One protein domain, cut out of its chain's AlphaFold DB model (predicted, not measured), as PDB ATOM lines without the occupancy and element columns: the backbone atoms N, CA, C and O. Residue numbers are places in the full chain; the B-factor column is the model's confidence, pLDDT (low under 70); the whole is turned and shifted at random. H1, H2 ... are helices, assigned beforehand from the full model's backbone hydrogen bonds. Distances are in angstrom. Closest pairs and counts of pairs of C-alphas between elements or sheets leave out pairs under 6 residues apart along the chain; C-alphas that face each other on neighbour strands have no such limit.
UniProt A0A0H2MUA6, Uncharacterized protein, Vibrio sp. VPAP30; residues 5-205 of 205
ATOM      1  N   THR A   5     163.223 110.926 197.090       87.38
ATOM      2  CA  THR A   5     164.140 111.979 197.557       87.38
ATOM      3  C   THR A   5     164.461 112.980 196.446       87.38
ATOM      4  O   THR A   5     164.240 114.173 196.610       87.38
ATOM      5  N   LYS A   6     164.860 112.484 195.264       87.69
ATOM      6  CA  LYS A   6     165.169 113.327 194.097       87.69
ATOM      7  C   LYS A   6     163.943 114.066 193.557       87.69
ATOM      8  O   LYS A   6     164.079 115.155 193.013       87.69
ATOM      9  N   ILE A   7     162.751 113.476 193.672       89.19
ATOM     10  CA  ILE A   7     161.497 114.156 193.315       89.19
ATOM     11  C   ILE A   7     161.284 115.363 194.237       89.19
ATOM     12  O   ILE A   7     161.089 116.468 193.736       89.19
ATOM     13  N   GLY A   8     161.371 115.158 195.555       84.25
ATOM     14  CA  GLY A   8     161.195 116.220 196.548       84.25
ATOM     15  C   GLY A   8     162.215 117.352 196.405       84.25
ATOM     16  O   GLY A   8     161.825 118.513 196.408       84.25
ATOM     17  N   GLU A   9     163.491 117.026 196.194       87.38
ATOM     18  CA  GLU A   9     164.569 118.014 196.003       87.38
ATOM     19  C   GLU A   9     164.321 118.958 194.817       87.38
ATOM     20  O   GLU A   9     164.608 120.148 194.900       87.38
ATOM     21  N   ILE A  10     163.794 118.439 193.703       88.50
ATOM     22  CA  ILE A  10     163.576 119.237 192.487       88.50
ATOM     23  C   ILE A  10     162.259 120.005 192.525       88.50
ATOM     24  O   ILE A  10     162.190 121.108 191.989       88.50
ATOM     25  N   LEU A  11     161.214 119.433 193.126       87.50
ATOM     26  CA  LEU A  11     159.888 120.054 193.171       87.50
ATOM     27  C   LEU A  11     159.672 120.965 194.383       87.50
ATOM     28  O   LEU A  11     158.658 121.658 194.431       87.50
ATOM     29  N   ASN A  12     160.615 120.996 195.327       82.31
ATOM     30  CA  ASN A  12     160.611 121.920 196.457       82.31
ATOM     31  C   ASN A  12     161.969 122.636 196.610       82.31
ATOM     32  O   ASN A  12     162.685 122.412 197.589       82.31
ATOM     33  N   PRO A  13     162.368 123.446 195.616       75.56
ATOM     34  CA  PRO A  13     163.680 124.074 195.614       75.56
ATOM     35  C   PRO A  13     163.760 125.258 196.579       75.56
ATOM     36  O   PRO A  13     162.805 126.016 196.721       75.56
ATOM     37  N   SER A  14     164.930 125.453 197.190       69.38
ATOM     38  CA  SER A  14     165.225 126.631 198.013       69.38
ATOM     39  C   SER A  14     165.482 127.877 197.161       69.38
ATOM     40  O   SER A  14     164.917 128.927 197.443       69.38
ATOM     41  N   GLU A  15     166.273 127.755 196.090       68.75
ATOM     42  CA  GLU A  15     166.526 128.800 195.088       68.75
ATOM     43  C   GLU A  15     166.829 128.148 193.729       68.75
ATOM     44  O   GLU A  15     167.459 127.089 193.672       68.75
ATOM     45  N   MET A  16     166.378 128.750 192.623       75.12
ATOM     46  CA  MET A  16     166.701 128.268 191.276       75.12
ATOM     47  C   MET A  16     166.670 129.387 190.233       75.12
ATOM     48  O   MET A  16     165.767 130.222 190.223       75.12
ATOM     49  N   GLU A  17     167.630 129.346 189.314       81.75
ATOM     50  CA  GLU A  17     167.610 130.124 188.076       81.75
ATOM     51  C   GLU A  17     166.629 129.486 187.079       81.75
ATOM     52  O   GLU A  17     166.584 128.270 186.939       81.75
ATOM     53  N   TYR A  18     165.816 130.266 186.369       86.75
ATOM     54  CA  TYR A  18     164.816 129.697 185.460       86.75
ATOM     55  C   TYR A  18     165.378 129.544 184.047       86.75
ATOM     56  O   TYR A  18     165.519 130.511 183.308       86.75
ATOM     57  N   THR A  19     165.661 128.300 183.658       90.00
ATOM     58  CA  THR A  19     166.171 127.940 182.325       90.00
ATOM     59  C   THR A  19     165.284 126.892 181.653       90.00
ATOM     60  O   THR A  19     164.520 126.188 182.316       90.00
ATOM     61  N   ASN A  20     165.417 126.717 180.331       88.75
ATOM     62  CA  ASN A  20     164.750 125.628 179.599       88.75
ATOM     63  C   ASN A  20     165.065 124.251 180.207       88.75
ATOM     64  O   ASN A  20     164.173 123.419 180.369       88.75
ATOM     65  N   GLN A  21     166.327 124.023 180.587       90.56
ATOM     66  CA  GLN A  21     166.753 122.772 181.214       90.56
ATOM     67  C   GLN A  21     166.049 122.550 182.554       90.56
ATOM     68  O   GLN A  21     165.618 121.433 182.843       90.56
ATOM     69  N   ILE A  22     165.900 123.606 183.356       90.50
ATOM     70  CA  ILE A  22     165.196 123.540 184.635       90.50
ATOM     71  C   ILE A  22     163.706 123.301 184.425       90.50
ATOM     72  O   ILE A  22     163.167 122.401 185.058       90.50
ATOM     73  N   PHE A  23     163.064 123.972 183.469       92.00
ATOM     74  CA  PHE A  23     161.672 123.685 183.120       92.00
ATOM     75  C   PHE A  23     161.460 122.209 182.745       92.00
ATOM     76  O   PHE A  23     160.588 121.543 183.313       92.00
ATOM     77  N   PHE A  24     162.291 121.664 181.852       90.50
ATOM     78  CA  PHE A  24     162.235 120.248 181.477       90.50
ATOM     79  C   PHE A  24     162.456 119.319 182.665       90.50
ATOM     80  O   PHE A  24     161.732 118.330 182.827       90.50
ATOM     81  N   LYS A  25     163.447 119.632 183.501       91.56
ATOM     82  CA  LYS A  25     163.761 118.863 184.701       91.56
ATOM     83  C   LYS A  25     162.568 118.865 185.649       91.56
ATOM     84  O   LYS A  25     162.108 117.787 186.019       91.56
ATOM     85  N   THR A  26     162.024 120.031 185.970       92.00
ATOM     86  CA  THR A  26     160.865 120.201 186.847       92.00
ATOM     87  C   THR A  26     159.653 119.448 186.320       92.00
ATOM     88  O   THR A  26     159.062 118.662 187.056       92.00
ATOM     89  N   HIS A  27     159.319 119.591 185.037       92.19
ATOM     90  CA  HIS A  27     158.187 118.875 184.454       92.19
ATOM     91  C   HIS A  27     158.403 117.352 184.497       92.19
ATOM     92  O   HIS A  27     157.521 116.617 184.922       92.19
ATOM     93  N   THR A  28     159.601 116.864 184.167       91.06
ATOM     94  CA  THR A  28     159.941 115.427 184.241       91.06
ATOM     95  C   THR A  28     159.863 114.871 185.670       91.06
ATOM     96  O   THR A  28     159.485 113.718 185.882       91.06
ATOM     97  N   HIS A  29     160.212 115.672 186.678       93.19
ATOM     98  CA  HIS A  29     160.111 115.248 188.077       93.19
ATOM     99  C   HIS A  29     158.667 115.292 188.573       93.19
ATOM    100  O   HIS A  29     158.262 114.385 189.299       93.19
ATOM    101  N   LEU A  30     157.866 116.262 188.126       93.12
ATOM    102  CA  LEU A  30     156.424 116.274 188.368       93.12
ATOM    103  C   LEU A  30     155.756 115.045 187.745       93.12
ATOM    104  O   LEU A  30     154.897 114.400 188.345       93.12
ATOM    105  N   GLU A  31     156.210 114.663 186.559       89.69
ATOM    106  CA  GLU A  31     155.782 113.442 185.911       89.69
ATOM    107  C   GLU A  31     156.098 112.196 186.761       89.69
ATOM    108  O   GLU A  31     155.229 111.359 187.039       89.69
ATOM    109  N   ALA A  32     157.337 112.088 187.239       90.81
ATOM    110  CA  ALA A  32     157.730 111.015 188.143       90.81
ATOM    111  C   ALA A  32     156.935 111.024 189.459       90.81
ATOM    112  O   ALA A  32     156.616 109.951 189.975       90.81
ATOM    113  N   TYR A  33     156.568 112.202 189.966       93.75
ATOM    114  CA  TYR A  33     155.701 112.354 191.130       93.75
ATOM    115  C   TYR A  33     154.312 111.751 190.887       93.75
ATOM    116  O   TYR A  33     153.890 110.883 191.643       93.75
ATOM    117  N   ILE A  34     153.628 112.084 189.788       92.44
ATOM    118  CA  ILE A  34     152.302 111.507 189.479       92.44
ATOM    119  C   ILE A  34     152.382 109.974 189.366       92.44
ATOM    120  O   ILE A  34     151.539 109.251 189.905       92.44
ATOM    121  N   LYS A  35     153.433 109.453 188.720       91.25
ATOM    122  CA  LYS A  35     153.717 108.006 188.647       91.25
ATOM    123  C   LYS A  35     153.934 107.381 190.022       91.25
ATOM    124  O   LYS A  35     153.524 106.243 190.260       91.25
ATOM    125  N   ARG A  36     154.559 108.118 190.934       92.81
ATOM    126  CA  ARG A  36     154.748 107.703 192.320       92.81
ATOM    127  C   ARG A  36     153.415 107.628 193.068       92.81
ATOM    128  O   ARG A  36     153.192 106.625 193.745       92.81
ATOM    129  N   VAL A  37     152.521 108.600 192.896       94.56
ATOM    130  CA  VAL A  37     151.166 108.545 193.472       94.56
ATOM    131  C   VAL A  37     150.387 107.346 192.907       94.56
ATOM    132  O   VAL A  37     149.793 106.586 193.669       94.56
ATOM    133  N   LEU A  38     150.468 107.093 191.593       93.62
ATOM    134  CA  LEU A  38     149.868 105.900 190.979       93.62
ATOM    135  C   LEU A  38     150.404 104.608 191.609       93.62
ATOM    136  O   LEU A  38     149.627 103.716 191.940       93.62
ATOM    137  N   LEU A  39     151.723 104.498 191.796       94.06
ATOM    138  CA  LEU A  39     152.333 103.346 192.456       94.06
ATOM    139  C   LEU A  39     151.748 103.131 193.856       94.06
ATOM    140  O   LEU A  39     151.418 101.998 194.202       94.06
ATOM    141  N   VAL A  40     151.613 104.191 194.656       94.88
ATOM    142  CA  VAL A  40     150.990 104.115 195.987       94.88
ATOM    143  C   VAL A  40     149.550 103.613 195.871       94.88
ATOM    144  O   VAL A  40     149.209 102.616 196.505       94.88
ATOM    145  N   ALA A  41     148.743 104.208 194.992       94.12
ATOM    146  CA  ALA A  41     147.347 103.829 194.796       94.12
ATOM    147  C   ALA A  41     147.183 102.351 194.387       94.12
ATOM    148  O   ALA A  41     146.384 101.618 194.971       94.12
ATOM    149  N   LEU A  42     148.003 101.860 193.448       93.31
ATOM    150  CA  LEU A  42     148.013 100.445 193.048       93.31
ATOM    151  C   LEU A  42     148.359  99.524 194.223       93.31
ATOM    152  O   LEU A  42     147.752  98.464 194.398       93.31
ATOM    153  N   ARG A  43     149.329  99.922 195.050       94.38
ATOM    154  CA  ARG A  43     149.740  99.144 196.223       94.38
ATOM    155  C   ARG A  43     148.641  99.096 197.283       94.38
ATOM    156  O   ARG A  43     148.426  98.023 197.844       94.38
ATOM    157  N   LEU A  44     147.915 100.192 197.499       92.75
ATOM    158  CA  LEU A  44     146.747 100.239 198.387       92.75
ATOM    159  C   LEU A  44     145.594  99.365 197.885       92.75
ATOM    160  O   LEU A  44     144.911  98.727 198.681       92.75
ATOM    161  N   LYS A  45     145.438  99.227 196.564       91.25
ATOM    162  CA  LYS A  45     144.496  98.276 195.947       91.25
ATOM    163  C   LYS A  45     145.005  96.831 195.904       91.25
ATOM    164  O   LYS A  45     144.406  95.978 195.256       91.25
ATOM    165  N   GLY A  46     146.090  96.526 196.615       90.44
ATOM    166  CA  GLY A  46     146.587  95.163 196.770       90.44
ATOM    167  C   GLY A  46     147.295  94.609 195.535       90.44
ATOM    168  O   GLY A  46     147.475  93.396 195.438       90.44
ATOM    169  N   VAL A  47     147.741  95.452 194.602       91.06
ATOM    170  CA  VAL A  47     148.557  95.019 193.456       91.06
ATOM    171  C   VAL A  47     149.981  94.731 193.929       91.06
ATOM    172  O   VAL A  47     150.543  95.513 194.694       91.06
ATOM    173  N   LYS A  48     150.597  93.618 193.509       92.50
ATOM    174  CA  LYS A  48     151.993  93.285 193.865       92.50
ATOM    175  C   LYS A  48     152.967  94.347 193.344       92.50
ATOM    176  O   LYS A  48     152.815  94.816 192.224       92.50
ATOM    177  N   TYR A  49     153.995  94.672 194.134       90.50
ATOM    178  CA  TYR A  49     154.968  95.723 193.814       90.50
ATOM    179  C   TYR A  49     155.559  95.610 192.405       90.50
ATOM    180  O   TYR A  49     155.466  96.572 191.650       90.50
ATOM    181  N   ASP A  50     156.066  94.438 192.018       89.38
ATOM    182  CA  ASP A  50     156.667  94.234 190.690       89.38
ATOM    183  C   ASP A  50     155.681  94.542 189.553       89.38
ATOM    184  O   ASP A  50     156.046  95.148 188.547       89.38
ATOM    185  N   ASN A  51     154.408  94.171 189.726       89.75
ATOM    186  CA  ASN A  51     153.360  94.482 188.758       89.75
ATOM    187  C   ASN A  51     153.029  95.971 188.767       89.75
ATOM    188  O   ASN A  51     152.887  96.562 187.703       89.75
ATOM    189  N   SER A  52     152.945  96.598 189.943       89.88
ATOM    190  CA  SER A  52     152.716  98.038 190.047       89.88
ATOM    191  C   SER A  52     153.810  98.831 189.331       89.88
ATOM    192  O   SER A  52     153.489  99.756 188.594       89.88
ATOM    193  N   VAL A  53     155.083  98.449 189.490       89.94
ATOM    194  CA  VAL A  53     156.214  99.070 188.778       89.94
ATOM    195  C   VAL A  53     156.032  98.940 187.268       89.94
ATOM    196  O   VAL A  53     156.064  99.948 186.569       89.94
ATOM    197  N   LYS A  54     155.749  97.728 186.774       87.88
ATOM    198  CA  LYS A  54     155.530  97.486 185.343       87.88
ATOM    199  C   LYS A  54     154.372  98.314 184.788       87.88
ATOM    200  O   LYS A  54     154.527  98.923 183.735       87.88
ATOM    201  N   ILE A  55     153.243  98.387 185.499       87.06
ATOM    202  CA  ILE A  55     152.077  99.206 185.122       87.06
ATOM    203  C   ILE A  55     152.461 100.690 185.051       87.06
ATOM    204  O   ILE A  55     152.148 101.376 184.083       87.06
ATOM    205  N   VAL A  56     153.167 101.196 186.061       88.75
ATOM    206  CA  VAL A  56     153.575 102.606 186.149       88.75
ATOM    207  C   VAL A  56     154.554 102.990 185.039       88.75
ATOM    208  O   VAL A  56     154.437 104.068 184.453       88.75
ATOM    209  N   GLU A  57     155.524 102.130 184.735       83.38
ATOM    210  CA  GLU A  57     156.538 102.388 183.704       83.38
ATOM    211  C   GLU A  57     155.945 102.412 182.300       83.38
ATOM    212  O   GLU A  57     156.333 103.241 181.480       83.38
ATOM    213  N   SER A  58     154.958 101.559 182.068       76.50
ATOM    214  CA  SER A  58     154.242 101.453 180.804       76.50
ATOM    215  C   SER A  58     153.101 102.471 180.651       76.50
ATOM    216  O   SER A  58     152.538 102.612 179.571       76.50
ATOM    217  N   THR A  59     152.805 103.254 181.695       71.38
ATOM    218  CA  THR A  59     151.839 104.359 181.642       71.38
ATOM    219  C   THR A  59     152.534 105.664 181.224       71.38
ATOM    220  O   THR A  59     153.515 106.098 181.838       71.38
ATOM    221  N   TYR A  60     152.007 106.341 180.200       61.12
ATOM    222  CA  TYR A  60     152.462 107.677 179.783       61.12
ATOM    223  C   TYR A  60     151.659 108.775 180.496       61.12
ATOM    224  O   TYR A  60     150.455 108.638 180.687       61.12
ATOM    225  N   ILE A  61     152.295 109.884 180.881       52.19
ATOM    226  CA  ILE A  61     151.636 110.946 181.675       52.19
ATOM    227  C   ILE A  61     150.809 111.918 180.839       52.19
ATOM    228  O   ILE A  61     149.823 112.445 181.341       52.19
ATOM    229  N   ASN A  62     151.076 112.014 179.532       51.66
ATOM    230  CA  ASN A  62     150.171 112.674 178.580       51.66
ATOM    231  C   ASN A  62     148.797 111.977 178.462       51.66
ATOM    232  O   ASN A  62     147.963 112.370 177.647       51.66
ATOM    233  N   THR A  63     148.538 110.937 179.257       53.84
ATOM    234  CA  THR A  63     147.215 110.339 179.381       53.84
ATOM    235  C   THR A  63     146.302 111.323 180.100       53.84
ATOM    236  O   THR A  63     146.271 111.387 181.331       53.84
ATOM    237  N   ALA A  64     145.521 112.066 179.313       53.59
ATOM    238  CA  ALA A  64     144.301 112.694 179.796       53.59
ATOM    239  C   ALA A  64     143.566 111.685 180.697       53.59
ATOM    240  O   ALA A  64     143.365 110.529 180.309       53.59
ATOM    241  N   ASN A  65     143.218 112.111 181.911       72.94
ATOM    242  CA  ASN A  65     142.570 111.315 182.963       72.94
ATOM    243  C   ASN A  65     143.479 110.439 183.849       72.94
ATOM    244  O   ASN A  65     142.945 109.747 184.714       72.94
ATOM    245  N   LEU A  66     144.815 110.437 183.709       84.19
ATOM    246  CA  LEU A  66     145.671 109.682 184.643       84.19
ATOM    247  C   LEU A  66     145.528 110.194 186.080       84.19
ATOM    248  O   LEU A  66     145.300 109.402 186.986       84.19
ATOM    249  N   ILE A  67     145.631 111.509 186.274       89.81
ATOM    250  CA  ILE A  67     145.507 112.140 187.597       89.81
ATOM    251  C   ILE A  67     144.138 111.809 188.208       89.81
ATOM    252  O   ILE A  67     144.058 111.386 189.354       89.81
ATOM    253  N   ASP A  68     143.075 111.894 187.411       91.00
ATOM    254  CA  ASP A  68     141.709 111.595 187.849       91.00
ATOM    255  C   ASP A  68     141.532 110.128 188.263       91.00
ATOM    256  O   ASP A  68     140.920 109.834 189.290       91.00
ATOM    257  N   LYS A  69     142.124 109.199 187.503       88.94
ATOM    258  CA  LYS A  69     142.165 107.777 187.867       88.94
ATOM    259  C   LYS A  69     142.947 107.551 189.152       88.94
ATOM    260  O   LYS A  69     142.509 106.772 189.987       88.94
ATOM    261  N   VAL A  70     144.090 108.215 189.320       92.00
ATOM    262  CA  VAL A  70     144.900 108.113 190.538       92.00
ATOM    263  C   VAL A  70     144.090 108.544 191.758       92.00
ATOM    264  O   VAL A  70     144.034 107.790 192.724       92.00
ATOM    265  N   LEU A  71     143.405 109.688 191.695       92.88
ATOM    266  CA  LEU A  71     142.551 110.170 192.787       92.88
ATOM    267  C   LEU A  71     141.428 109.178 193.113       92.88
ATOM    268  O   LEU A  71     141.213 108.846 194.274       92.88
ATOM    269  N   ALA A  72     140.765 108.628 192.092       91.94
ATOM    270  CA  ALA A  72     139.740 107.605 192.291       91.94
ATOM    271  C   ALA A  72     140.294 106.295 192.881       91.94
ATOM    272  O   ALA A  72     139.608 105.621 193.644       91.94
ATOM    273  N   LEU A  73     141.533 105.919 192.558       91.94
ATOM    274  CA  LEU A  73     142.176 104.726 193.120       91.94
ATOM    275  C   LEU A  73     142.648 104.926 194.558       91.94
ATOM    276  O   LEU A  73     142.767 103.938 195.280       91.94
ATOM    277  N   LEU A  74     142.934 106.157 194.977       92.62
ATOM    278  CA  LEU A  74     143.258 106.459 196.370       92.62
ATOM    279  C   LEU A  74     142.018 106.396 197.275       92.62
ATOM    280  O   LEU A  74     142.155 106.157 198.471       92.62
ATOM    281  N   ASP A  75     140.811 106.532 196.718       89.25
ATOM    282  CA  ASP A  75     139.566 106.377 197.471       89.25
ATOM    283  C   ASP A  75     139.427 104.957 198.043       89.25
ATOM    284  O   ASP A  75     139.367 103.952 197.324       89.25
ATOM    285  N   THR A  76     139.356 104.860 199.367       80.00
ATOM    286  CA  THR A  76     139.175 103.593 200.089       80.00
ATOM    287  C   THR A  76     137.704 103.192 200.209       80.00
ATOM    288  O   THR A  76     137.413 102.026 200.470       80.00
ATOM    289  N   GLN A  77     136.777 104.118 199.943       83.56
ATOM    290  CA  GLN A  77     135.331 103.940 200.105       83.56
ATOM    291  C   GLN A  77     134.650 103.250 198.911       83.56
ATOM    292  O   GLN A  77     133.448 103.004 198.947       83.56
ATOM    293  N   SER A  78     135.408 102.880 197.872       77.44
ATOM    294  CA  SER A  78     134.909 102.179 196.675       77.44
ATOM    295  C   SER A  78     133.805 102.939 195.930       77.44
ATOM    296  O   SER A  78     132.946 102.330 195.286       77.44
ATOM    297  N   ARG A  79     133.834 104.273 196.002       87.94
ATOM    298  CA  ARG A  79     132.912 105.151 195.275       87.94
ATOM    299  C   ARG A  79     133.199 105.107 193.770       87.94
ATOM    300  O   ARG A  79     134.281 104.705 193.331       87.94
ATOM    301  N   SER A  80     132.230 105.525 192.953       89.31
ATOM    302  CA  SER A  80     132.488 105.686 191.521       89.31
ATOM    303  C   SER A  80     133.499 106.818 191.291       89.31
ATOM    304  O   SER A  80     133.573 107.761 192.077       89.31
ATOM    305  N   GLN A  81     134.267 106.756 190.196       90.25
ATOM    306  CA  GLN A  81     135.244 107.803 189.872       90.25
ATOM    307  C   GLN A  81     134.596 109.198 189.840       90.25
ATOM    308  O   GLN A  81     135.181 110.149 190.344       90.25
ATOM    309  N   ASN A  82     133.388 109.322 189.285       91.75
ATOM    310  CA  ASN A  82     132.704 110.611 189.195       91.75
ATOM    311  C   ASN A  82     132.346 111.162 190.580       91.75
ATOM    312  O   ASN A  82     132.537 112.351 190.819       91.75
ATOM    313  N   ASP A  83     131.892 110.308 191.500       94.19
ATOM    314  CA  ASP A  83     131.528 110.733 192.857       94.19
ATOM    315  C   ASP A  83     132.755 111.214 193.635       94.19
ATOM    316  O   ASP A  83     132.710 112.269 194.265       94.19
ATOM    317  N   VAL A  84     133.875 110.485 193.532       93.44
ATOM    318  CA  VAL A  84     135.150 110.883 194.153       93.44
ATOM    319  C   VAL A  84     135.613 112.231 193.608       93.44
ATOM    320  O   VAL A  84     135.955 113.126 194.376       93.44
ATOM    321  N   LEU A  85     135.618 112.399 192.284       93.81
ATOM    322  CA  LEU A  85     136.109 113.629 191.663       93.81
ATOM    323  C   LEU A  85     135.216 114.831 191.971       93.81
ATOM    324  O   LEU A  85     135.744 115.920 192.180       93.81
ATOM    325  N   ASN A  86     133.896 114.650 192.024       94.94
ATOM    326  CA  ASN A  86     132.971 115.721 192.388       94.94
ATOM    327  C   ASN A  86     133.180 116.173 193.840       94.94
ATOM    328  O   ASN A  86     133.294 117.372 194.086       94.94
ATOM    329  N   ASP A  87     133.300 115.230 194.778       94.94
ATOM    330  CA  ASP A  87     133.581 115.517 196.191       94.94
ATOM    331  C   ASP A  87     134.925 116.245 196.362       94.94
ATOM    332  O   ASP A  87     134.991 117.324 196.955       94.94
ATOM    333  N   LEU A  88     135.993 115.718 195.753       94.50
ATOM    334  CA  LEU A  88     137.314 116.345 195.807       94.50
ATOM    335  C   LEU A  88     137.326 117.730 195.153       94.50
ATOM    336  O   LEU A  88     138.021 118.618 195.636       94.50
ATOM    337  N   LYS A  89     136.571 117.947 194.072       94.62
ATOM    338  CA  LYS A  89     136.510 119.250 193.394       94.62
ATOM    339  C   LYS A  89     135.825 120.315 194.244       94.62
ATOM    340  O   LYS A  89     136.221 121.476 194.174       94.62
ATOM    341  N   LEU A  90     134.836 119.926 195.048       94.56
ATOM    342  CA  LEU A  90     134.185 120.820 196.005       94.56
ATOM    343  C   LEU A  90     135.111 121.162 197.179       94.56
ATOM    344  O   LEU A  90     135.175 122.322 197.579       94.56
ATOM    345  N   LYS A  91     135.847 120.175 197.705       94.88
ATOM    346  CA  LYS A  91     136.748 120.353 198.857       94.88
ATOM    347  C   LYS A  91     138.065 121.049 198.506       94.88
ATOM    348  O   LYS A  91     138.550 121.868 199.279       94.88
ATOM    349  N   TYR A  92     138.631 120.747 197.336       94.19
ATOM    350  CA  TYR A  92     139.967 121.182 196.914       94.19
ATOM    351  C   TYR A  92     139.945 121.887 195.549       94.19
ATOM    352  O   TYR A  92     140.651 121.472 194.625       94.19
ATOM    353  N   PRO A  93     139.173 122.976 195.373       93.12
ATOM    354  CA  PRO A  93     139.034 123.637 194.073       93.12
ATOM    355  C   PRO A  93     140.380 124.115 193.504       93.12
ATOM    356  O   PRO A  93     140.625 123.986 192.305       93.12
ATOM    357  N   HIS A  94     141.296 124.584 194.360       90.56
ATOM    358  CA  HIS A  94     142.628 125.031 193.948       90.56
ATOM    359  C   HIS A  94     143.480 123.917 193.332       90.56
ATOM    360  O   HIS A  94     144.146 124.161 192.329       90.56
ATOM    361  N   PHE A  95     143.404 122.689 193.858       94.69
ATOM    362  CA  PHE A  95     144.084 121.539 193.261       94.69
ATOM    363  C   PHE A  95     143.621 121.322 191.815       94.69
ATOM    364  O   PHE A  95     144.441 121.125 190.919       94.69
ATOM    365  N   PHE A  96     142.311 121.406 191.560       93.00
ATOM    366  CA  PHE A  96     141.769 121.235 190.212       93.00
ATOM    367  C   PHE A  96     142.164 122.381 189.278       93.00
ATOM    368  O   PHE A  96     142.448 122.111 188.112       93.00
ATOM    369  N   THR A  97     142.261 123.615 189.777       92.69
ATOM    370  CA  THR A  97     142.822 124.740 189.015       92.69
ATOM    371  C   THR A  97     144.286 124.491 188.653       92.69
ATOM    372  O   THR A  97     144.659 124.604 187.488       92.69
ATOM    373  N   CYS A  98     145.125 124.086 189.611       92.62
ATOM    374  CA  CYS A  98     146.535 123.784 189.353       92.62
ATOM    375  C   CYS A  98     146.706 122.602 188.388       92.62
ATOM    376  O   CYS A  98     147.548 122.657 187.490       92.62
ATOM    377  N   LYS A  99     145.877 121.559 188.530       92.50
ATOM    378  CA  LYS A  99     145.813 120.425 187.600       92.50
ATOM    379  C   LYS A  99     145.535 120.908 186.180       92.50
ATOM    380  O   LYS A  99     146.241 120.519 185.252       92.50
ATOM    381  N   ASP A 100     144.520 121.751 186.015       91.12
ATOM    382  CA  ASP A 100     144.115 122.261 184.707       91.12
ATOM    383  C   ASP A 100     145.212 123.125 184.074       91.12
ATOM    384  O   ASP A 100     145.559 122.925 182.911       91.12
ATOM    385  N   LEU A 101     145.862 123.993 184.858       91.19
ATOM    386  CA  LEU A 101     147.003 124.794 184.401       91.19
ATOM    387  C   LEU A 101     148.194 123.921 183.978       91.19
ATOM    388  O   LEU A 101     148.803 124.159 182.935       91.19
ATOM    389  N   VAL A 102     148.532 122.864 184.720       91.88
ATOM    390  CA  VAL A 102     149.601 121.945 184.291       91.88
ATOM    391  C   VAL A 102     149.264 121.291 182.951       91.88
ATOM    392  O   VAL A 102     150.135 121.204 182.083       91.88
ATOM    393  N   LEU A 103     148.022 120.843 182.756       89.06
ATOM    394  CA  LEU A 103     147.612 120.125 181.547       89.06
ATOM    395  C   LEU A 103     147.482 121.043 180.325       89.06
ATOM    396  O   LEU A 103     147.921 120.680 179.234       89.06
ATOM    397  N   THR A 104     146.906 122.230 180.502       89.12
ATOM    398  CA  THR A 104     146.566 123.150 179.404       89.12
ATOM    399  C   THR A 104     147.661 124.171 179.097       89.12
ATOM    400  O   THR A 104     147.707 124.691 177.983       89.12
ATOM    401  N   PHE A 105     148.576 124.429 180.038       91.06
ATOM    402  CA  PHE A 105     149.658 125.399 179.877       91.06
ATOM    403  C   PHE A 105     151.038 124.727 179.911       91.06
ATOM    404  O   PHE A 105     151.692 124.619 178.872       91.06
ATOM    405  N   SER A 106     151.475 124.204 181.062       91.38
ATOM    406  CA  SER A 106     152.836 123.650 181.223       91.38
ATOM    407  C   SER A 106     153.131 122.490 180.260       91.38
ATOM    408  O   SER A 106     154.130 122.496 179.535       91.38
ATOM    409  N   SER A 107     152.220 121.518 180.175       90.38
ATOM    410  CA  SER A 107     152.376 120.329 179.322       90.38
ATOM    411  C   SER A 107     152.411 120.674 177.833       90.38
ATOM    412  O   SER A 107     153.135 120.038 177.067       90.38
ATOM    413  N   VAL A 108     151.679 121.712 177.413       90.25
ATOM    414  CA  VAL A 108     151.670 122.178 176.019       90.25
ATOM    415  C   VAL A 108     153.056 122.674 175.615       90.25
ATOM    416  O   VAL A 108     153.578 122.249 174.582       90.25
ATOM    417  N   TYR A 109     153.689 123.507 176.441       91.12
ATOM    418  CA  TYR A 109     155.043 123.997 176.177       91.12
ATOM    419  C   TYR A 109     156.090 122.884 176.222       91.12
ATOM    420  O   TYR A 109     156.925 122.801 175.319       91.12
ATOM    421  N   ARG A 110     156.002 121.973 177.201       90.31
ATOM    422  CA  ARG A 110     156.890 120.803 177.279       90.31
ATOM    423  C   ARG A 110     156.797 119.945 176.018       90.31
ATOM    424  O   ARG A 110     157.825 119.542 175.483       90.31
ATOM    425  N   ASN A 111     155.589 119.679 175.521       87.69
ATOM    426  CA  ASN A 111     155.394 118.880 174.310       87.69
ATOM    427  C   ASN A 111     155.934 119.597 173.066       87.69
ATOM    428  O   ASN A 111     156.623 118.970 172.265       87.69
ATOM    429  N   ARG A 112     155.696 120.908 172.918       87.75
ATOM    430  CA  ARG A 112     156.234 121.682 171.785       87.75
ATOM    431  C   ARG A 112     157.764 121.687 171.757       87.75
ATOM    432  O   ARG A 112     158.326 121.522 170.678       87.75
ATOM    433  N   LEU A 113     158.427 121.837 172.908       86.38
ATOM    434  CA  LEU A 113     159.891 121.753 172.992       86.38
ATOM    435  C   LEU A 113     160.393 120.328 172.714       86.38
ATOM    436  O   LEU A 113     161.312 120.141 171.925       86.38
ATOM    437  N   ALA A 114     159.776 119.308 173.323       85.62
ATOM    438  CA  ALA A 114     160.199 117.912 173.167       85.62
ATOM    439  C   ALA A 114     160.064 117.401 171.723       85.62
ATOM    440  O   ALA A 114     160.867 116.584 171.278       85.62
ATOM    441  N   HIS A 115     159.058 117.884 170.990       85.50
ATOM    442  CA  HIS A 115     158.834 117.551 169.583       85.50
ATOM    443  C   HIS A 115     159.526 118.517 168.607       85.50
ATOM    444  O   HIS A 115     159.329 118.393 167.400       85.50
ATOM    445  N   GLY A 116     160.309 119.482 169.099       85.62
ATOM    446  CA  GLY A 116     161.038 120.439 168.264       85.62
ATOM    447  C   GLY A 116     160.154 121.432 167.502       85.62
ATOM    448  O   GLY A 116     160.630 122.083 166.578       85.62
ATOM    449  N   THR A 117     158.874 121.575 167.870       88.19
ATOM    450  CA  THR A 117     157.977 122.597 167.295       88.19
ATOM    451  C   THR A 117     158.422 124.010 167.677       88.19
ATOM    452  O   THR A 117     158.211 124.956 166.926       88.19
ATOM    453  N   ILE A 118     159.042 124.146 168.848       87.12
ATOM    454  CA  ILE A 118     159.812 125.322 169.255       87.12
ATOM    455  C   ILE A 118     161.188 124.837 169.706       87.12
ATOM    456  O   ILE A 118     161.285 123.809 170.373       87.12
ATOM    457  N   SER A 119     162.248 125.551 169.329       81.94
ATOM    458  CA  SER A 119     163.622 125.171 169.675       81.94
ATOM    459  C   SER A 119     163.984 125.540 171.113       81.94
ATOM    460  O   SER A 119     164.687 124.792 171.782       81.94
ATOM    461  N   GLU A 120     163.493 126.685 171.596       86.50
ATOM    462  CA  GLU A 120     163.781 127.201 172.935       86.50
ATOM    463  C   GLU A 120     162.739 128.233 173.388       86.50
ATOM    464  O   GLU A 120     162.091 128.891 172.570       86.50
ATOM    465  N   LEU A 121     162.610 128.403 174.705       88.81
ATOM    466  CA  LEU A 121     161.900 129.522 175.323       88.81
ATOM    467  C   LEU A 121     162.902 130.603 175.720       88.81
ATOM    468  O   LEU A 121     163.787 130.348 176.535       88.81
ATOM    469  N   LYS A 122     162.756 131.799 175.144       88.00
ATOM    470  CA  LYS A 122     163.637 132.949 175.412       88.00
ATOM    471  C   LYS A 122     163.127 133.875 176.510       88.00
ATOM    472  O   LYS A 122     163.911 134.648 177.039       88.00
ATOM    473  N   ASP A 123     161.833 133.817 176.811       91.06
ATOM    474  CA  ASP A 123     161.187 134.662 177.813       91.06
ATOM    475  C   ASP A 123     161.411 134.081 179.227       91.06
ATOM    476  O   ASP A 123     160.874 133.007 179.535       91.06
ATOM    477  N   PRO A 124     162.196 134.756 180.092       89.50
ATOM    478  CA  PRO A 124     162.476 134.277 181.443       89.50
ATOM    479  C   PRO A 124     161.243 134.272 182.352       89.50
ATOM    480  O   PRO A 124     161.117 133.384 183.196       89.50
ATOM    481  N   GLU A 125     160.312 135.216 182.178       91.69
ATOM    482  CA  GLU A 125     159.088 135.270 182.983       91.69
ATOM    483  C   GLU A 125     158.148 134.122 182.608       91.69
ATOM    484  O   GLU A 125     157.573 133.474 183.486       91.69
ATOM    485  N   LEU A 126     158.070 133.778 181.319       92.31
ATOM    486  CA  LEU A 126     157.361 132.579 180.875       92.31
ATOM    487  C   LEU A 126     157.988 131.301 181.455       92.31
ATOM    488  O   LEU A 126     157.268 130.447 181.973       92.31
ATOM    489  N   LEU A 127     159.318 131.161 181.405       91.56
ATOM    490  CA  LEU A 127     160.026 130.012 181.989       91.56
ATOM    491  C   LEU A 127     159.759 129.875 183.491       91.56
ATOM    492  O   LEU A 127     159.490 128.772 183.983       91.56
ATOM    493  N   LYS A 128     159.796 130.996 184.208       90.50
ATOM    494  CA  LYS A 128     159.462 131.067 185.627       90.50
ATOM    495  C   LYS A 128     158.028 130.627 185.883       90.50
ATOM    496  O   LYS A 128     157.816 129.733 186.703       90.50
ATOM    497  N   LEU A 129     157.060 131.168 185.145       92.56
ATOM    498  CA  LEU A 129     155.645 130.833 185.303       92.56
ATOM    499  C   LEU A 129     155.365 129.350 185.016       92.56
ATOM    500  O   LEU A 129     154.596 128.706 185.734       92.56
ATOM    501  N   LEU A 130     156.026 128.773 184.009       92.12
ATOM    502  CA  LEU A 130     155.944 127.345 183.692       92.12
ATOM    503  C   LEU A 130     156.465 126.470 184.840       92.12
ATOM    504  O   LEU A 130     155.826 125.480 185.208       92.12
ATOM    505  N   CYS A 131     157.601 126.838 185.436       91.75
ATOM    506  CA  CYS A 131     158.149 126.127 186.589       91.75
ATOM    507  C   CYS A 131     157.244 126.269 187.819       91.75
ATOM    508  O   CYS A 131     156.900 125.264 188.439       91.75
ATOM    509  N   GLN A 132     156.795 127.488 188.123       91.06
ATOM    510  CA  GLN A 132     155.885 127.775 189.233       91.06
ATOM    511  C   GLN A 132     154.560 127.019 189.106       91.06
ATOM    512  O   GLN A 132     154.067 126.501 190.100       91.06
ATOM    513  N   THR A 133     154.025 126.875 187.891       92.06
ATOM    514  CA  THR A 133     152.817 126.075 187.638       92.06
ATOM    515  C   THR A 133     153.020 124.613 188.045       92.06
ATOM    516  O   THR A 133     152.159 124.021 188.697       92.06
ATOM    517  N   ASN A 134     154.176 124.028 187.714       92.25
ATOM    518  CA  ASN A 134     154.503 122.655 188.103       92.25
ATOM    519  C   ASN A 134     154.683 122.514 189.624       92.25
ATOM    520  O   ASN A 134     154.180 121.550 190.205       92.25
ATOM    521  N   TYR A 135     155.372 123.463 190.268       92.31
ATOM    522  CA  TYR A 135     155.567 123.463 191.721       92.31
ATOM    523  C   TYR A 135     154.244 123.622 192.472       92.31
ATOM    524  O   TYR A 135     153.966 122.841 193.377       92.31
ATOM    525  N   ALA A 136     153.401 124.569 192.056       93.31
ATOM    526  CA  ALA A 136     152.095 124.806 192.663       93.31
ATOM    527  C   ALA A 136     151.206 123.560 192.583       93.31
ATOM    528  O   ALA A 136     150.566 123.188 193.564       93.31
ATOM    529  N   PHE A 137     151.208 122.861 191.443       93.94
ATOM    530  CA  PHE A 137     150.469 121.610 191.328       93.94
ATOM    531  C   PHE A 137     151.020 120.520 192.253       93.94
ATOM    532  O   PHE A 137     150.236 119.909 192.975       93.94
ATOM    533  N   PHE A 138     152.341 120.312 192.294       94.56
ATOM    534  CA  PHE A 138     152.967 119.373 193.233       94.56
ATOM    535  C   PHE A 138     152.584 119.670 194.691       94.56
ATOM    536  O   PHE A 138     152.123 118.769 195.389       94.56
ATOM    537  N   GLN A 139     152.710 120.928 195.125       94.75
ATOM    538  CA  GLN A 139     152.351 121.358 196.480       94.75
ATOM    539  C   GLN A 139     150.867 121.111 196.768       94.75
ATOM    540  O   GLN A 139     150.537 120.470 197.759       94.75
ATOM    541  N   SER A 140     149.978 121.510 195.852       95.25
ATOM    542  CA  SER A 140     148.535 121.294 196.015       95.25
ATOM    543  C   SER A 140     148.153 119.811 196.091       95.25
ATOM    544  O   SER A 140     147.200 119.455 196.780       95.25
ATOM    545  N   PHE A 141     148.888 118.936 195.394       95.56
ATOM    546  CA  PHE A 141     148.668 117.494 195.460       95.56
ATOM    547  C   PHE A 141     149.135 116.963 196.817       95.56
ATOM    548  O   PHE A 141     148.369 116.283 197.491       95.56
ATOM    549  N   GLU A 142     150.340 117.315 197.265       95.31
ATOM    550  CA  GLU A 142     150.831 116.920 198.590       95.31
ATOM    551  C   GLU A 142     149.915 117.396 199.722       95.31
ATOM    552  O   GLU A 142     149.670 116.637 200.657       95.31
ATOM    553  N   ASP A 143     149.368 118.606 199.632       95.00
ATOM    554  CA  ASP A 143     148.418 119.119 200.619       95.00
ATOM    555  C   ASP A 143     147.107 118.327 200.607       95.00
ATOM    556  O   ASP A 143     146.629 117.926 201.668       95.00
ATOM    557  N   LEU A 144     146.567 118.012 199.422       95.25
ATOM    558  CA  LEU A 144     145.413 117.117 199.295       95.25
ATOM    559  C   LEU A 144     145.709 115.757 199.938       95.25
ATOM    560  O   LEU A 144     144.890 115.254 200.704       95.25
ATOM    561  N   LEU A 145     146.878 115.166 199.665       95.38
ATOM    562  CA  LEU A 145     147.230 113.853 200.204       95.38
ATOM    563  C   LEU A 145     147.364 113.866 201.729       95.38
ATOM    564  O   LEU A 145     146.881 112.954 202.399       95.38
ATOM    565  N   LYS A 146     147.970 114.916 202.288       94.31
ATOM    566  CA  LYS A 146     148.089 115.088 203.738       94.31
ATOM    567  C   LYS A 146     146.733 115.304 204.398       94.31
ATOM    568  O   LYS A 146     146.514 114.767 205.475       94.31
ATOM    569  N   LEU A 147     145.829 116.060 203.780       93.75
ATOM    570  CA  LEU A 147     144.521 116.357 204.367       93.75
ATOM    571  C   LEU A 147     143.554 115.168 204.283       93.75
ATOM    572  O   LEU A 147     142.873 114.880 205.263       93.75
ATOM    573  N   GLU A 148     143.520 114.450 203.157       92.75
ATOM    574  CA  GLU A 148     142.616 113.301 202.975       92.75
ATOM    575  C   GLU A 148     143.172 111.996 203.555       92.75
ATOM    576  O   GLU A 148     142.406 111.147 204.012       92.75
ATOM    577  N   TYR A 149     144.495 111.813 203.534       91.31
ATOM    578  CA  TYR A 149     145.118 110.527 203.858       91.31
ATOM    579  C   TYR A 149     146.182 110.606 204.953       91.31
ATOM    580  O   TYR A 149     146.664 109.557 205.356       91.31
ATOM    581  N   LEU A 150     146.543 111.793 205.459       93.75
ATOM    582  CA  LEU A 150     147.610 111.983 206.459       93.75
ATOM    583  C   LEU A 150     148.987 111.461 206.013       93.75
ATOM    584  O   LEU A 150     149.823 111.125 206.850       93.75
ATOM    585  N   HIS A 151     149.238 111.423 204.702       95.44
ATOM    586  CA  HIS A 151     150.465 110.871 204.132       95.44
ATOM    587  C   HIS A 151     151.004 111.698 202.960       95.44
ATOM    588  O   HIS A 151     150.252 112.337 202.224       95.44
ATOM    589  N   SER A 152     152.319 111.631 202.745       95.44
ATOM    590  CA  SER A 152     152.998 112.141 201.546       95.44
ATOM    591  C   SER A 152     153.225 111.038 200.508       95.44
ATOM    592  O   SER A 152     153.585 109.907 200.850       95.44
ATOM    593  N   ALA A 153     153.119 111.348 199.210       93.75
ATOM    594  CA  ALA A 153     153.475 110.379 198.163       93.75
ATOM    595  C   ALA A 153     154.986 110.064 198.122       93.75
ATOM    596  O   ALA A 153     155.422 109.096 197.479       93.75
ATOM    597  N   LEU A 154     155.801 110.864 198.814       94.06
ATOM    598  CA  LEU A 154     157.234 110.634 198.965       94.06
ATOM    599  C   LEU A 154     157.540 109.520 199.988       94.06
ATOM    600  O   LEU A 154     158.600 108.895 199.899       94.06
ATOM    601  N   GLU A 155     156.601 109.189 200.877       93.00
ATOM    602  CA  GLU A 155     156.697 108.067 201.823       93.00
ATOM    603  C   GLU A 155     156.620 106.701 201.124       93.00
ATOM    604  O   GLU A 155     156.229 106.576 199.955       93.00
ATOM    605  N   LYS A 156     157.004 105.620 201.816       91.00
ATOM    606  CA  LYS A 156     156.913 104.271 201.242       91.00
ATOM    607  C   LYS A 156     155.441 103.844 201.211       91.00
ATOM    608  O   LYS A 156     154.706 104.131 202.143       91.00
ATOM    609  N   PRO A 157     155.000 103.040 200.223       91.44
ATOM    610  CA  PRO A 157     153.615 102.560 200.198       91.44
ATOM    611  C   PRO A 157     153.219 101.763 201.450       91.44
ATOM    612  O   PRO A 157     152.048 101.703 201.796       91.44
ATOM    613  N   LYS A 158     154.190 101.136 202.133       91.44
ATOM    614  CA  LYS A 158     153.962 100.474 203.424       91.44
ATOM    615  C   LYS A 158     153.483 101.461 204.494       91.44
ATOM    616  O   LYS A 158     152.659 101.070 205.310       91.44
ATOM    617  N   ASP A 159     154.007 102.683 204.490       92.94
ATOM    618  CA  ASP A 159     153.692 103.710 205.489       92.94
ATOM    619  C   ASP A 159     152.230 104.162 205.340       92.94
ATOM    620  O   ASP A 159     151.555 104.365 206.336       92.94
ATOM    621  N   TRP A 160     151.703 104.115 204.110       93.38
ATOM    622  CA  TRP A 160     150.280 104.272 203.782       93.38
ATOM    623  C   TRP A 160     149.402 103.052 204.142       93.38
ATOM    624  O   TRP A 160     148.213 103.019 203.835       93.38
ATOM    625  N   GLY A 161     149.980 101.985 204.705       91.12
ATOM    626  CA  GLY A 161     149.268 100.748 205.043       91.12
ATOM    627  C   GLY A 161     149.198  99.692 203.931       91.12
ATOM    628  O   GLY A 161     148.467  98.710 204.063       91.12
ATOM    629  N   ALA A 162     149.956  99.821 202.833       90.31
ATOM    630  CA  ALA A 162     149.907  98.827 201.757       90.31
ATOM    631  C   ALA A 162     150.478  97.457 202.179       90.31
ATOM    632  O   ALA A 162     151.672  97.308 202.460       90.31
ATOM    633  N   GLY A 163     149.631  96.424 202.128       87.81
ATOM    634  CA  GLY A 163     149.979  95.040 202.455       87.81
ATOM    635  C   GLY A 163     150.694  94.263 201.339       87.81
ATOM    636  O   GLY A 163     151.074  94.794 200.288       87.81
ATOM    637  N   ARG A 164     150.886  92.952 201.546       84.62
ATOM    638  CA  ARG A 164     151.370  92.052 200.482       84.62
ATOM    639  C   ARG A 164     150.331  92.011 199.360       84.62
ATOM    640  O   ARG A 164     149.149  91.826 199.618       84.62
ATOM    641  N   GLY A 165     150.776  92.245 198.126       86.44
ATOM    642  CA  GLY A 165     149.870  92.263 196.980       86.44
ATOM    643  C   GLY A 165     149.463  90.859 196.533       86.44
ATOM    644  O   GLY A 165     150.174  89.889 196.803       86.44
ATOM    645  N   LYS A 166     148.338  90.766 195.826       87.44
ATOM    646  CA  LYS A 166     147.836  89.530 195.223       87.44
ATOM    647  C   LYS A 166     148.677  89.157 194.002       87.44
ATOM    648  O   LYS A 166     149.158  90.030 193.276       87.44
ATOM    649  N   SER A 167     148.859  87.856 193.786       84.62
ATOM    650  CA  SER A 167     149.460  87.347 192.555       84.62
ATOM    651  C   SER A 167     148.392  87.351 191.464       84.62
ATOM    652  O   SER A 167     147.507  86.504 191.464       84.62
ATOM    653  N   GLU A 168     148.453  88.338 190.578       85.50
ATOM    654  CA  GLU A 168     147.506  88.533 189.481       85.50
ATOM    655  C   GLU A 168     148.281  88.923 188.213       85.50
ATOM    656  O   GLU A 168     149.347  89.536 188.302       85.50
ATOM    657  N   ALA A 169     147.783  88.547 187.033       85.19
ATOM    658  CA  ALA A 169     148.344  89.010 185.767       85.19
ATOM    659  C   ALA A 169     148.095  90.518 185.585       85.19
ATOM    660  O   ALA A 169     147.056  91.042 185.994       85.19
ATOM    661  N   ILE A 170     149.037  91.219 184.951       83.50
ATOM    662  CA  ILE A 170     148.981  92.680 184.794       83.50
ATOM    663  C   ILE A 170     147.724  93.095 184.028       83.50
ATOM    664  O   ILE A 170     147.049  94.046 184.416       83.50
ATOM    665  N   GLU A 171     147.368  92.358 182.981       82.00
ATOM    666  CA  GLU A 171     146.204  92.617 182.136       82.00
ATOM    667  C   GLU A 171     144.903  92.540 182.939       82.00
ATOM    668  O   GLU A 171     143.991  93.346 182.737       82.00
ATOM    669  N   THR A 172     144.822  91.595 183.877       84.31
ATOM    670  CA  THR A 172     143.666  91.445 184.763       84.31
ATOM    671  C   THR A 172     143.578  92.615 185.737       84.31
ATOM    672  O   THR A 172     142.512  93.220 185.847       84.31
ATOM    673  N   THR A 173     144.698  93.012 186.353       84.69
ATOM    674  CA  THR A 173     144.764  94.192 187.233       84.69
ATOM    675  C   THR A 173     144.349  95.473 186.502       84.69
ATOM    676  O   THR A 173     143.606  96.302 187.021       84.69
ATOM    677  N   VAL A 174     144.807  95.648 185.267       83.00
ATOM    678  CA  VAL A 174     144.499  96.817 184.436       83.00
ATOM    679  C   VAL A 174     143.016  96.906 184.114       83.00
ATOM    680  O   VAL A 174     142.428  97.988 184.201       83.00
ATOM    681  N   LYS A 175     142.407  95.769 183.760       82.25
ATOM    682  CA  LYS A 175     140.971  95.670 183.493       82.25
ATOM    683  C   LYS A 175     140.155  95.923 184.759       82.25
ATOM    684  O   LYS A 175     139.232  96.732 184.718       82.25
ATOM    685  N   SER A 176     140.507  95.282 185.876       84.31
ATOM    686  CA  SER A 176     139.760  95.390 187.137       84.31
ATOM    687  C   SER A 176     139.792  96.808 187.708       84.31
ATOM    688  O   SER A 176     138.762  97.326 188.137       84.31
ATOM    689  N   LEU A 177     140.942  97.477 187.617       84.31
ATOM    690  CA  LEU A 177     141.132  98.856 188.069       84.31
ATOM    691  C   LEU A 177     140.784  99.906 187.004       84.31
ATOM    692  O   LEU A 177     141.011 101.095 187.222       84.31
ATOM    693  N   LYS A 178     140.237  99.493 185.849       81.00
ATOM    694  CA  LYS A 178     139.828 100.380 184.742       81.00
ATOM    695  C   LYS A 178     140.936 101.357 184.310       81.00
ATOM    696  O   LYS A 178     140.675 102.496 183.908       81.00
ATOM    697  N   LEU A 179     142.193 100.911 184.343       77.25
ATOM    698  CA  LEU A 179     143.355 101.750 184.022       77.25
ATOM    699  C   LEU A 179     143.441 102.085 182.526       77.25
ATOM    700  O   LEU A 179     144.104 103.052 182.159       77.25
ATOM    701  N   GLY A 180     142.679 101.395 181.676       71.88
ATOM    702  CA  GLY A 180     142.703 101.544 180.219       71.88
ATOM    703  C   GLY A 180     143.550 100.450 179.579       71.88
ATOM    704  O   GLY A 180     143.637  99.357 180.116       71.88
ATOM    705  N   SER A 181     144.160 100.724 178.429       62.38
ATOM    706  CA  SER A 181     145.201  99.866 177.858       62.38
ATOM    707  C   SER A 181     146.567 100.432 178.236       62.38
ATOM    708  O   SER A 181     146.803 101.629 178.097       62.38
ATOM    709  N   ILE A 182     147.452  99.572 178.740       57.09
ATOM    710  CA  ILE A 182     148.824  99.949 179.098       57.09
ATOM    711  C   ILE A 182     149.629 100.345 177.849       57.09
ATOM    712  O   ILE A 182     150.403 101.294 177.862       57.09
ATOM    713  N   VAL A 183     149.401  99.634 176.748       54.25
ATOM    714  CA  VAL A 183     149.908  99.957 175.418       54.25
ATOM    715  C   VAL A 183     148.709  99.824 174.488       54.25
ATOM    716  O   VAL A 183     147.965  98.846 174.600       54.25
ATOM    717  N   LYS A 184     148.480 100.777 173.576       51.78
ATOM    718  CA  LYS A 184     147.606 100.469 172.436       51.78
ATOM    719  C   LYS A 184     148.280  99.319 171.708       51.78
ATOM    720  O   LYS A 184     149.399  99.509 171.236       51.78
ATOM    721  N   GLU A 185     147.640  98.155 171.645       49.38
ATOM    722  CA  GLU A 185     148.181  97.082 170.820       49.38
ATOM    723  C   GLU A 185     148.456  97.648 169.422       49.38
ATOM    724  O   GLU A 185     147.616  98.395 168.890       49.38
ATOM    725  N   PRO A 186     149.645  97.387 168.849       53.75
ATOM    726  CA  PRO A 186     149.892  97.768 167.475       53.75
ATOM    727  C   PRO A 186     148.770  97.165 166.630       53.75
ATOM    728  O   PRO A 186     148.372  96.018 166.842       53.75
ATOM    729  N   LYS A 187     148.229  97.956 165.696       75.81
ATOM    730  CA  LYS A 187     147.251  97.440 164.733       75.81
ATOM    731  C   LYS A 187     147.837  96.167 164.128       75.81
ATOM    732  O   LYS A 187     148.996  96.171 163.710       75.81
ATOM    733  N   SER A 188     147.058  95.088 164.107       79.38
ATOM    734  CA  SER A 188     147.523  93.838 163.509       79.38
ATOM    735  C   SER A 188     147.914  94.077 162.051       79.38
ATOM    736  O   SER A 188     147.363  94.970 161.402       79.38
ATOM    737  N   LYS A 189     148.825  93.259 161.510       85.56
ATOM    738  CA  LYS A 189     149.206  93.330 160.091       85.56
ATOM    739  C   LYS A 189     147.966  93.383 159.186       85.56
ATOM    740  O   LYS A 189     147.871  94.287 158.367       85.56
ATOM    741  N   SER A 190     146.960  92.536 159.437       86.69
ATOM    742  CA  SER A 190     145.723  92.538 158.643       86.69
ATOM    743  C   SER A 190     144.881  93.807 158.809       86.69
ATOM    744  O   SER A 190     144.265  94.267 157.851       86.69
ATOM    745  N   GLN A 191     144.853  94.419 159.999       89.56
ATOM    746  CA  GLN A 191     144.204  95.718 160.191       89.56
ATOM    747  C   GLN A 191     144.941  96.833 159.454       89.56
ATOM    748  O   GLN A 191     144.286  97.714 158.899       89.56
ATOM    749  N   VAL A 192     146.274  96.820 159.469       89.44
ATOM    750  CA  VAL A 192     147.100  97.800 158.754       89.44
ATOM    751  C   VAL A 192     146.913  97.642 157.248       89.44
ATOM    752  O   VAL A 192     146.607  98.629 156.589       89.44
ATOM    753  N   GLU A 193     146.980  96.417 156.725       88.94
ATOM    754  CA  GLU A 193     146.727  96.096 155.313       88.94
ATOM    755  C   GLU A 193     145.315  96.496 154.884       88.94
ATOM    756  O   GLU A 193     145.150  97.146 153.858       88.94
ATOM    757  N   LYS A 194     144.289  96.199 155.692       90.31
ATOM    758  CA  LYS A 194     142.905  96.604 155.408       90.31
ATOM    759  C   LYS A 194     142.746  98.125 155.366       90.31
ATOM    760  O   LYS A 194     142.038  98.645 154.509       90.31
ATOM    761  N   LEU A 195     143.369  98.839 156.304       90.25
ATOM    762  CA  LEU A 195     143.300 100.298 156.358       90.25
ATOM    763  C   LEU A 195     144.067 100.931 155.198       90.25
ATOM    764  O   LEU A 195     143.516 101.812 154.549       90.25
ATOM    765  N   LEU A 196     145.273 100.452 154.889       87.94
ATOM    766  CA  LEU A 196     146.046 100.890 153.724       87.94
ATOM    767  C   LEU A 196     145.312 100.584 152.415       87.94
ATOM    768  O   LEU A 196     145.230 101.453 151.550       87.94
ATOM    769  N   GLY A 197     144.686  99.412 152.318       89.56
ATOM    770  CA  GLY A 197     143.855  99.006 151.188       89.56
ATOM    771  C   GLY A 197     142.607  99.863 150.982       89.56
ATOM    772  O   GLY A 197     142.094  99.944 149.873       89.56
ATOM    773  N   SER A 198     142.140 100.545 152.033       89.50
ATOM    774  CA  SER A 198     141.051 101.527 151.947       89.50
ATOM    775  C   SER A 198     141.511 102.934 151.544       89.50
ATOM    776  O   SER A 198     140.688 103.839 151.435       89.50
ATOM    777  N   THR A 199     142.816 103.138 151.334       87.75
ATOM    778  CA  THR A 199     143.379 104.416 150.883       87.75
ATOM    779  C   THR A 199     143.692 104.393 149.382       87.75
ATOM    780  O   THR A 199     143.905 103.320 148.815       87.75
ATOM    781  N   PRO A 200     143.836 105.564 148.732       84.88
ATOM    782  CA  PRO A 200     144.335 105.652 147.353       84.88
ATOM    783  C   PRO A 200     145.750 105.079 147.161       84.88
ATOM    784  O   PRO A 200     146.179 104.863 146.032       84.88
ATOM    785  N   TYR A 201     146.479 104.834 148.254       83.56
ATOM    786  CA  TYR A 201     147.843 104.312 148.263       83.56
ATOM    787  C   TYR A 201     147.900 102.785 148.395       83.56
ATOM    788  O   TYR A 201     148.963 102.246 148.686       83.56
ATOM    789  N   VAL A 202     146.788 102.071 148.184       77.31
ATOM    790  CA  VAL A 202     146.739 100.595 148.226       77.31
ATOM    791  C   VAL A 202     147.807  99.930 147.352       77.31
ATOM    792  O   VAL A 202     148.331  98.887 147.719       77.31
ATOM    793  N   ASN A 203     148.187 100.566 146.242       77.62
ATOM    794  CA  ASN A 203     149.198 100.055 145.314       77.62
ATOM    795  C   ASN A 203     150.650 100.245 145.801       77.62
ATOM    796  O   ASN A 203     151.575  99.891 145.079       77.62
ATOM    797  N   ALA A 204     150.860 100.850 146.974       69.94
ATOM    798  CA  ALA A 204     152.173 100.979 147.609       69.94
ATOM    799  C   ALA A 204     152.505  99.807 148.561       69.94
ATOM    800  O   ALA A 204     153.560  99.840 149.198       69.94
ATOM    801  N   LEU A 205     151.598  98.828 148.694       56.31
ATOM    802  CA  LEU A 205     151.775  97.588 149.462       56.31
ATOM    803  C   LEU A 205     152.517  96.508 148.668       56.31
ATOM    804  O   LEU A 205     152.232  96.364 147.459       56.31
TER     805      LEU A 205
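AT A GLANCE: This is residues 5 to 205 of the 205 residues of an uncharacterized protein of Vibrio sp. VPAP30 (UniProt A0A0H2MUA6). A helical body is built round the long helix H2, with H7 beside it running the same way and H6 crossing both on one side; H1 packs on H2 and H7, while H3 and H4 pack on the later part of H2, with H5 beyond H4 and H8 beyond H3. After H8, residues 177 to 188, a stretch with no named element, lead away from this body to the small helix H9, residues 189 to 197, which touches no helix and has its centre farthest from the mean of the C-alphas, at 32.7 A. The printed part has 201 residues with nine named helices, H1 to H9 in order, and no named strand; the class is all helix. The whole is only just compact, close to loose, with a radius of gyration of the C-alphas of 19.6 A and spans of 60 by 50 by 31 A.

IN THESE COORDINATES: Find C-alpha 5 at (164.140, 111.979, 197.557), where H1 begins; it ends at residue 11. H2, residues 20 to 44, runs 36.4 A from C-alpha 20 at (164.750, 125.628, 179.599). Next come H3, residues 49 to 58, H4, residues 66 to 74, and H5, residues 81 to 91. H6, residues 93 to 114, is 30.3 A long with a kink of 26 degrees near residue 108. H7, residues 124 to 149, is 37.0 A long. Then look for H8, residues 170 to 176, and H9, residues 189 to 197, which ends at C-alpha 197, (143.855, 99.006, 151.188).

HOW THE PARTS SIT: Start at the hub, H2, which touches five helices; packing is mostly crossed, with 2 of 9 touching pairs at a shallow tilt. H7 touches H2 at a shallow tilt of 16 degrees, the C-alphas of Phe 23 and Cys 131 closest at 5.5 A. H6 and H7 form a helical hairpin at 43 degrees, closest at C-alphas 98 and 137, 4.9 A. H1 touches H2 at C-alphas 7 and 29, 5.5 A. H2 and H3 form another helical hairpin, closest at C-alphas 39 and 52, 5.8 A. H4 touches H2 at C-alphas 41 and 74, 5.1 A; H5 is about perpendicular to H4 at 90 degrees, closest at C-alphas 72 and 81, 5.1 A. H8 only just touches H3, with 3 pairs of C-alphas within 8 A, the closest 51 and 170 at 6.2 A. H9 touches no helix. Every O i to N i+4 pair is within hydrogen-bond range in H1 to H5 and H7 to H9; in H6 16 of 18 are.

THE WHOLE: The C-alphas of Leu 150 and Asn 203, the two farthest apart, are 62.3 A apart. The printed part has no cut. The links H7 to H8 and H8 to H9 are long, with 20 and 12 residues. Look for pLDDT under 70 at residues 14 to 15, 60 to 64, 181 to 186 and 204 to 205; the mean of the printed part is 86.9.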